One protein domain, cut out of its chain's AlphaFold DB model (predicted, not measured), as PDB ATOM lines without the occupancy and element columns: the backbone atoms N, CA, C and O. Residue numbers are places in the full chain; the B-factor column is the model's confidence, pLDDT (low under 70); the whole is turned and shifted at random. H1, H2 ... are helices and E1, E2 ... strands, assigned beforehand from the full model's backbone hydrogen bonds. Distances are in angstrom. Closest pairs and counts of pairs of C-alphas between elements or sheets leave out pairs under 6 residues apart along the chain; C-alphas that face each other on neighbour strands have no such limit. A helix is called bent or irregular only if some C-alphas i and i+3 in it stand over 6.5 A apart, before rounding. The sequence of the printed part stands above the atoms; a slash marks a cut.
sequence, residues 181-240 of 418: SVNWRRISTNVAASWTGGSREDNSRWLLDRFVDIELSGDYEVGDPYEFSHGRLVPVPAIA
ATOM      1  N   SER A 181      34.095 -17.854  35.076       97.94
ATOM      2  CA  SER A 181      35.409 -17.364  34.662       97.94
ATOM      3  C   SER A 181      36.180 -16.785  35.839       97.94
ATOM      4  O   SER A 181      35.581 -16.234  36.761       97.94
ATOM      5  N   VAL A 182      37.510 -16.822  35.778       97.88
ATOM      6  CA  VAL A 182      38.368 -16.163  36.780       97.88
ATOM      7  C   VAL A 182      38.285 -14.634  36.740       97.88
ATOM      8  O   VAL A 182      38.677 -13.977  37.685       97.88
ATOM      9  N   ASN A 183      37.756 -14.038  35.671       97.75
ATOM     10  CA  ASN A 183      37.489 -12.597  35.616       97.75
ATOM     11  C   ASN A 183      36.011 -12.252  35.864       97.75
ATOM     12  O   ASN A 183      35.621 -11.111  35.630       97.75
ATOM     13  N   TRP A 184      35.174 -13.217  36.265       98.06
ATOM     14  CA  TRP A 184      33.757 -12.983  36.548       98.06
ATOM     15  C   TRP A 184      33.494 -13.006  38.054       98.06
ATOM     16  O   TRP A 184      34.036 -13.827  38.801       98.06
ATOM     17  N   ARG A 185      32.576 -12.150  38.497       96.62
ATOM     18  CA  ARG A 185      32.094 -12.104  39.878       96.62
ATOM     19  C   ARG A 185      30.577 -11.998  39.925       96.62
ATOM     20  O   ARG A 185      29.962 -11.386  39.056       96.62
ATOM     21  N   ARG A 186      29.981 -12.586  40.956       95.25
ATOM     22  CA  ARG A 186      28.579 -12.384  41.331       95.25
ATOM     23  C   ARG A 186      28.515 -11.405  42.482       95.25
ATOM     24  O   ARG A 186      29.373 -11.431  43.364       95.25
ATOM     25  N   ILE A 187      27.489 -10.570  42.493       94.06
ATOM     26  CA  ILE A 187      27.290  -9.594  43.562       94.06
ATOM     27  C   ILE A 187      26.366 -10.193  44.618       94.06
ATOM     28  O   ILE A 187      25.367 -10.832  44.286       94.06
ATOM     29  N   SER A 188      26.707 -10.048  45.895       94.69
ATOM     30  CA  SER A 188      25.806 -10.465  46.974       94.69
ATOM     31  C   SER A 188      24.533  -9.615  47.003       94.69
ATOM     32  O   SER A 188      24.546  -8.474  46.559       94.69
ATOM     33  N   THR A 189      23.425 -10.133  47.525       95.38
ATOM     34  CA  THR A 189      22.164  -9.373  47.650       95.38
ATOM     35  C   THR A 189      21.979  -8.739  49.024       95.38
ATOM     36  O   THR A 189      21.156  -7.840  49.180       95.38
ATOM     37  N   ASN A 190      22.724  -9.200  50.028       95.12
ATOM     38  CA  ASN A 190      22.425  -8.934  51.434       95.12
ATOM     39  C   ASN A 190      23.643  -8.534  52.286       95.12
ATOM     40  O   ASN A 190      23.474  -8.162  53.446       95.12
ATOM     41  N   VAL A 191      24.862  -8.573  51.736       92.69
ATOM     42  CA  VAL A 191      26.093  -8.270  52.475       92.69
ATOM     43  C   VAL A 191      26.842  -7.120  51.803       92.69
ATOM     44  O   VAL A 191      27.353  -7.252  50.698       92.69
ATOM     45  N   ALA A 192      26.951  -5.983  52.487       92.75
ATOM     46  CA  ALA A 192      27.760  -4.854  52.029       92.75
ATOM     47  C   ALA A 192      29.150  -4.850  52.681       92.75
ATOM     48  O   ALA A 192      29.299  -5.195  53.857       92.75
ATOM     49  N   ALA A 193      30.171  -4.428  51.935       89.81
ATOM     50  CA  ALA A 193      31.515  -4.235  52.467       89.81
ATOM     51  C   ALA A 193      31.520  -3.071  53.465       89.81
ATOM     52  O   ALA A 193      31.046  -1.970  53.167       89.81
ATOM     53  N   SER A 194      32.118  -3.283  54.639       87.12
ATOM     54  CA  SER A 194      32.279  -2.228  55.645       87.12
ATOM     55  C   SER A 194      33.562  -1.402  55.471       87.12
ATOM     56  O   SER A 194      33.767  -0.451  56.221       87.12
ATOM     57  N   TRP A 195      34.399  -1.677  54.464       86.06
ATOM     58  CA  TRP A 195      35.615  -0.908  54.144       86.06
ATOM     59  C   TRP A 195      35.905  -0.878  52.636       86.06
ATOM     60  O   TRP A 195      35.228  -1.530  51.845       86.06
ATOM     61  N   THR A 196      36.937  -0.116  52.260       84.31
ATOM     62  CA  THR A 196      37.491  -0.033  50.898       84.31
ATOM     63  C   THR A 196      38.970  -0.415  50.927       84.31
ATOM     64  O   THR A 196      39.664  -0.049  51.873       84.31
ATOM     65  N   GLY A 197      39.464  -1.097  49.889       71.44
ATOM     66  CA  GLY A 197      40.908  -1.198  49.622       71.44
ATOM     67  C   GLY A 197      41.717  -2.120  50.542       71.44
ATOM     68  O   GLY A 197      42.894  -1.856  50.772       71.44
ATOM     69  N   GLY A 198      41.110  -3.186  51.078       82.88
ATOM     70  CA  GLY A 198      41.848  -4.241  51.788       82.88
ATOM     71  C   GLY A 198      42.678  -5.112  50.840       82.88
ATOM     72  O   GLY A 198      42.393  -5.160  49.642       82.88
ATOM     73  N   SER A 199      43.682  -5.819  51.375       88.94
ATOM     74  CA  SER A 199      44.438  -6.807  50.594       88.94
ATOM     75  C   SER A 199      43.534  -7.958  50.132       88.94
ATOM     76  O   SER A 199      42.478  -8.219  50.720       88.94
ATOM     77  N   ARG A 200      43.961  -8.687  49.096       88.56
ATOM     78  CA  ARG A 200      43.262  -9.882  48.600       88.56
ATOM     79  C   ARG A 200      43.083 -10.922  49.710       88.56
ATOM     80  O   ARG A 200      42.008 -11.499  49.889       88.56
ATOM     81  N   GLU A 201      44.121 -11.105  50.519       87.31
ATOM     82  CA  GLU A 201      44.133 -11.956  51.706       87.31
ATOM     83  C   GLU A 201      43.111 -11.505  52.759       87.31
ATOM     84  O   GLU A 201      42.393 -12.340  53.311       87.31
ATOM     85  N   ASP A 202      43.002 -10.205  53.033       89.06
ATOM     86  CA  ASP A 202      42.070  -9.694  54.043       89.06
ATOM     87  C   ASP A 202      40.614  -9.788  53.585       89.06
ATOM     88  O   ASP A 202      39.758 -10.264  54.339       89.06
ATOM     89  N   ASN A 203      40.340  -9.406  52.335       90.19
ATOM     90  CA  ASN A 203      38.992  -9.454  51.768       90.19
ATOM     91  C   ASN A 203      38.506 -10.906  51.680       90.19
ATOM     92  O   ASN A 203      37.384 -11.217  52.084       90.19
ATOM     93  N   SER A 204      39.376 -11.825  51.254       88.56
ATOM     94  CA  SER A 204      39.038 -13.246  51.199       88.56
ATOM     95  C   SER A 204      38.808 -13.873  52.574       88.56
ATOM     96  O   SER A 204      37.838 -14.609  52.755       88.56
ATOM     97  N   ARG A 205      39.637 -13.555  53.577       88.12
ATOM     98  CA  ARG A 205      39.454 -14.048  54.950       88.12
ATOM     99  C   ARG A 205      38.111 -13.605  55.513       88.12
ATOM    100  O   ARG A 205      37.366 -14.425  56.043       88.12
ATOM    101  N   TRP A 206      37.776 -12.331  55.343       90.25
ATOM    102  CA  TRP A 206      36.496 -11.812  55.802       90.25
ATOM    103  C   TRP A 206      35.300 -12.439  55.084       90.25
ATOM    104  O   TRP A 206      34.302 -12.749  55.737       90.25
ATOM    105  N   LEU A 207      35.409 -12.663  53.769       90.06
ATOM    106  CA  LEU A 207      34.379 -13.353  52.989       90.06
ATOM    107  C   LEU A 207      34.170 -14.771  53.499       90.06
ATOM    108  O   LEU A 207      33.034 -15.183  53.699       90.06
ATOM    109  N   LEU A 208      35.245 -15.515  53.758       89.62
ATOM    110  CA  LEU A 208      35.157 -16.885  54.264       89.62
ATOM    111  C   LEU A 208      34.560 -16.975  55.670       89.62
ATOM    112  O   LEU A 208      33.975 -18.005  56.010       89.62
ATOM    113  N   ASP A 209      34.689 -15.926  56.477       88.81
ATOM    114  CA  ASP A 209      34.064 -15.857  57.799       88.81
ATOM    115  C   ASP A 209      32.559 -15.559  57.724       88.81
ATOM    116  O   ASP A 209      31.822 -15.949  58.625       88.81
ATOM    117  N   ARG A 210      32.100 -14.917  56.643       88.50
ATOM    118  CA  ARG A 210      30.699 -14.505  56.429       88.50
ATOM    119  C   ARG A 210      29.985 -15.257  55.320       88.50
ATOM    120  O   ARG A 210      28.824 -14.989  55.058       88.50
ATOM    121  N   PHE A 211      30.648 -16.200  54.658       86.88
ATOM    122  CA  PHE A 211      30.124 -16.797  53.431       86.88
ATOM    123  C   PHE A 211      28.752 -17.450  53.614       86.88
ATOM    124  O   PHE A 211      27.938 -17.447  52.703       86.88
ATOM    125  N   VAL A 212      28.487 -18.002  54.799       86.19
ATOM    126  CA  VAL A 212      27.197 -18.625  55.122       86.19
ATOM    127  C   VAL A 212      26.039 -17.634  55.192       86.19
ATOM    128  O   VAL A 212      24.894 -18.061  55.074       86.19
ATOM    129  N   ASP A 213      26.348 -16.349  55.342       89.06
ATOM    130  CA  ASP A 213      25.396 -15.246  55.363       89.06
ATOM    131  C   ASP A 213      25.271 -14.584  53.984       89.06
ATOM    132  O   ASP A 213      24.441 -13.700  53.819       89.06
ATOM    133  N   ILE A 214      26.087 -14.968  52.995       90.50
ATOM    134  CA  ILE A 214      26.074 -14.351  51.666       90.50
ATOM    135  C   ILE A 214      25.034 -15.035  50.784       90.50
ATOM    136  O   ILE A 214      25.164 -16.203  50.414       90.50
ATOM    137  N   GLU A 215      24.044 -14.262  50.364       92.19
ATOM    138  CA  GLU A 215      23.144 -14.616  49.277       92.19
ATOM    139  C   GLU A 215      23.684 -14.028  47.974       92.19
ATOM    140  O   GLU A 215      24.079 -12.865  47.923       92.19
ATOM    141  N   LEU A 216      23.742 -14.835  46.914       91.38
ATOM    142  CA  LEU A 216      24.286 -14.417  45.623       91.38
ATOM    143  C   LEU A 216      23.161 -14.001  44.675       91.38
ATOM    144  O   LEU A 216      22.230 -14.772  44.443       91.38
ATOM    145  N   SER A 217      23.299 -12.828  44.058       92.81
ATOM    146  CA  SER A 217      22.402 -12.375  42.989       92.81
ATOM    147  C   SER A 217      22.543 -13.237  41.731       92.81
ATOM    148  O   SER A 217      23.509 -13.992  41.575       92.81
ATOM    149  N   GLY A 218      21.577 -13.125  40.818       90.19
ATOM    150  CA  GLY A 218      21.712 -13.621  39.444       90.19
ATOM    151  C   GLY A 218      22.545 -12.700  38.546       90.19
ATOM    152  O   GLY A 218      22.680 -12.988  37.359       90.19
ATOM    153  N   ASP A 219      23.082 -11.607  39.098       91.44
ATOM    154  CA  ASP A 219      23.851 -10.615  38.364       91.44
ATOM    155  C   ASP A 219      25.329 -10.996  38.347       91.44
ATOM    156  O   ASP A 219      25.916 -11.420  39.350       91.44
ATOM    157  N   TYR A 220      25.926 -10.823  37.175       96.12
ATOM    158  CA  TYR A 220      27.328 -11.093  36.914       96.12
ATOM    159  C   TYR A 220      28.008  -9.792  36.503       96.12
ATOM    160  O   TYR A 220      27.441  -8.981  35.767       96.12
ATOM    161  N   GLU A 221      29.254  -9.629  36.922       97.19
ATOM    162  CA  GLU A 221      30.132  -8.545  36.501       97.19
ATOM    163  C   GLU A 221      31.485  -9.107  36.065       97.19
ATOM    164  O   GLU A 221      31.919 -10.154  36.549       97.19
ATOM    165  N   VAL A 222      32.169  -8.380  35.181       97.81
ATOM    166  CA  VAL A 222      33.595  -8.594  34.929       97.81
ATOM    167  C   VAL A 222      34.389  -7.766  35.936       97.81
ATOM    168  O   VAL A 222      34.107  -6.583  36.131       97.81
ATOM    169  N   GLY A 223      35.379  -8.377  36.577       96.56
ATOM    170  CA  GLY A 223      36.285  -7.693  37.494       96.56
ATOM    171  C   GLY A 223      36.912  -8.633  38.514       96.56
ATOM    172  O   GLY A 223      36.533  -9.797  38.630       96.56
ATOM    173  N   ASP A 224      37.854  -8.097  39.284       94.31
ATOM    174  CA  ASP A 224      38.498  -8.829  40.369       94.31
ATOM    175  C   ASP A 224      37.469  -9.047  41.517       94.31
ATOM    176  O   ASP A 224      36.853  -8.080  41.996       94.31
ATOM    177  N   PRO A 225      37.217 -10.298  41.962       93.12
ATOM    178  CA  PRO A 225      36.255 -10.591  43.028       93.12
ATOM    179  C   PRO A 225      36.739 -10.190  44.431       93.12
ATOM    180  O   PRO A 225      36.019 -10.387  45.408       93.12
ATOM    181  N   TYR A 226      37.937  -9.627  44.552       92.38
ATOM    182  CA  TYR A 226      38.512  -9.116  45.788       92.38
ATOM    183  C   TYR A 226      38.522  -7.584  45.841       92.38
ATOM    184  O   TYR A 226      38.947  -7.018  46.847       92.38
ATOM    185  N   GLU A 227      38.021  -6.888  44.818       91.62
ATOM    186  CA  GLU A 227      37.886  -5.429  44.827       91.62
ATOM    187  C   GLU A 227      36.670  -4.972  45.638       91.62
ATOM    188  O   GLU A 227      35.523  -5.003  45.187       91.62
ATOM    189  N   PHE A 228      36.924  -4.526  46.869       91.19
ATOM    190  CA  PHE A 228      35.882  -4.089  47.796       91.19
ATOM    191  C   PHE A 228      35.746  -2.570  47.810       91.19
ATOM    192  O   PHE A 228      36.732  -1.835  47.870       91.19
ATOM    193  N   SER A 229      34.499  -2.105  47.818       89.38
ATOM    194  CA  SER A 229      34.146  -0.694  47.957       89.38
ATOM    195  C   SER A 229      33.184  -0.517  49.122       89.38
ATOM    196  O   SER A 229      32.142  -1.171  49.163       89.38
ATOM    197  N   HIS A 230      33.503   0.389  50.045       90.75
ATOM    198  CA  HIS A 230      32.682   0.645  51.225       90.75
ATOM    199  C   HIS A 230      31.231   0.963  50.840       90.75
ATOM    200  O   HIS A 230      30.973   1.783  49.957       90.75
ATOM    201  N   GLY A 231      30.287   0.301  51.511       90.50
ATOM    202  CA  GLY A 231      28.853   0.467  51.281       90.50
ATOM    203  C   GLY A 231      28.325  -0.209  50.012       90.50
ATOM    204  O   GLY A 231      27.118  -0.178  49.782       90.50
ATOM    205  N   ARG A 232      29.182  -0.841  49.197       92.75
ATOM    206  CA  ARG A 232      28.747  -1.672  48.068       92.75
ATOM    207  C   ARG A 232      28.582  -3.123  48.490       92.75
ATOM    208  O   ARG A 232      29.259  -3.596  49.402       92.75
ATOM    209  N   LEU A 233      27.683  -3.815  47.802       94.69
ATOM    210  CA  LEU A 233      27.475  -5.249  47.956       94.69
ATOM    211  C   LEU A 233      28.755  -6.006  47.599       94.69
ATOM    212  O   LEU A 233      29.461  -5.635  46.660       94.69
ATOM    213  N   VAL A 234      29.075  -7.036  48.378       93.56
ATOM    214  CA  VAL A 234      30.354  -7.731  48.223       93.56
ATOM    215  C   VAL A 234      30.351  -8.642  47.000       93.56
ATOM    216  O   VAL A 234      29.366  -9.363  46.798       93.56
ATOM    217  N   PRO A 235      31.421  -8.621  46.188       95.00
ATOM    218  CA  PRO A 235      31.595  -9.565  45.100       95.00
ATOM    219  C   PRO A 235      32.051 -10.937  45.609       95.00
ATOM    220  O   PRO A 235      32.707 -11.061  46.642       95.00
ATOM    221  N   VAL A 236      31.706 -11.977  44.855       94.44
ATOM    222  CA  VAL A 236      32.125 -13.367  45.067       94.44
ATOM    223  C   VAL A 236      32.557 -13.947  43.719       94.44
ATOM    224  O   VAL A 236      31.873 -13.688  42.728       94.44
ATOM    225  N   PRO A 237      33.637 -14.751  43.644       95.88
ATOM    226  CA  PRO A 237      34.059 -15.379  42.395       95.88
ATOM    227  C   PRO A 237      32.909 -16.132  41.721       95.88
ATOM    228  O   PRO A 237      32.249 -16.962  42.356       95.88
ATOM    229  N   ALA A 238      32.679 -15.857  40.440       96.06
ATOM    230  CA  ALA A 238      31.692 -16.557  39.628       96.06
ATOM    231  C   ALA A 238      32.368 -17.749  38.943       96.06
ATOM    232  O   ALA A 238      32.662 -17.722  37.749       96.06
ATOM    233  N   ILE A 239      32.691 -18.761  39.748       94.38
ATOM    234  CA  ILE A 239      33.319 -20.001  39.302       94.38
ATOM    235  C   ILE A 239      32.597 -21.198  39.925       94.38
ATOM    236  O   ILE A 239      32.424 -21.300  41.152       94.38
ATOM    237  N   ALA A 240      32.191 -22.131  39.065       91.94
ATOM    238  CA  ALA A 240      31.554 -23.361  39.496       91.94
ATOM    239  C   ALA A 240      32.565 -24.274  40.208       91.94
ATOM    240  O   ALA A 240      33.700 -24.451  39.769       91.94
TER     241      ALA A 240
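What this domain is: This is residues 181 to 240 of the 418 residues of an uncharacterized protein of Chloroflexi bacterium (UniProt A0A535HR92). A small, strongly twisted sheet of three antiparallel strands, in the order E2 - E1 - E3, is partly covered on one face by a single slanting helix, H1. E1, the longest strand, bends by 94 degrees at residue 189. The 60 printed residues hold E1, H1, E2 and E3 in chain order, class mixed. The whole is compact, radius of gyration of the C-alphas 10.3 A, and rounded, spanning 23 by 20 by 18 A.

Where its parts are: E1, residues 181 to 192, runs 22.7 A from C-alpha 181 at (35.409, -17.364, 34.662). E2 is residues 216 to 222, 15.3 A; E3 is residues 233 to 239, 18.1 A, ending at C-alpha (33.319, -20.001, 39.302). H1, residues 200 to 213, spans 19.8 A and is irregular: C-alphas 209 and 212 are 7.9 A apart.

How they stand to each other: N 186 of E1 and O 236 of E3 are within hydrogen-bond range, 2.8 A; so are N 185 of E1 and O 221 of E2, 2.9 A. H1 is on the sheet, height 8.9 A, slantwise at 55 degrees to E1 on the local plane, fitted to only just enough C-alphas, 6. The closest C-alphas of E1 and H1, Val 191 and Asp 213, are 7.6 A apart. In H1, 8 of 10 O i to N i+4 pairs are within range.

The domain as a whole: The farthest C-alphas, Trp 195 and Ala 240, are 27.1 A apart. The printed part has no cut, and no printed residue is under 70 in pLDDT.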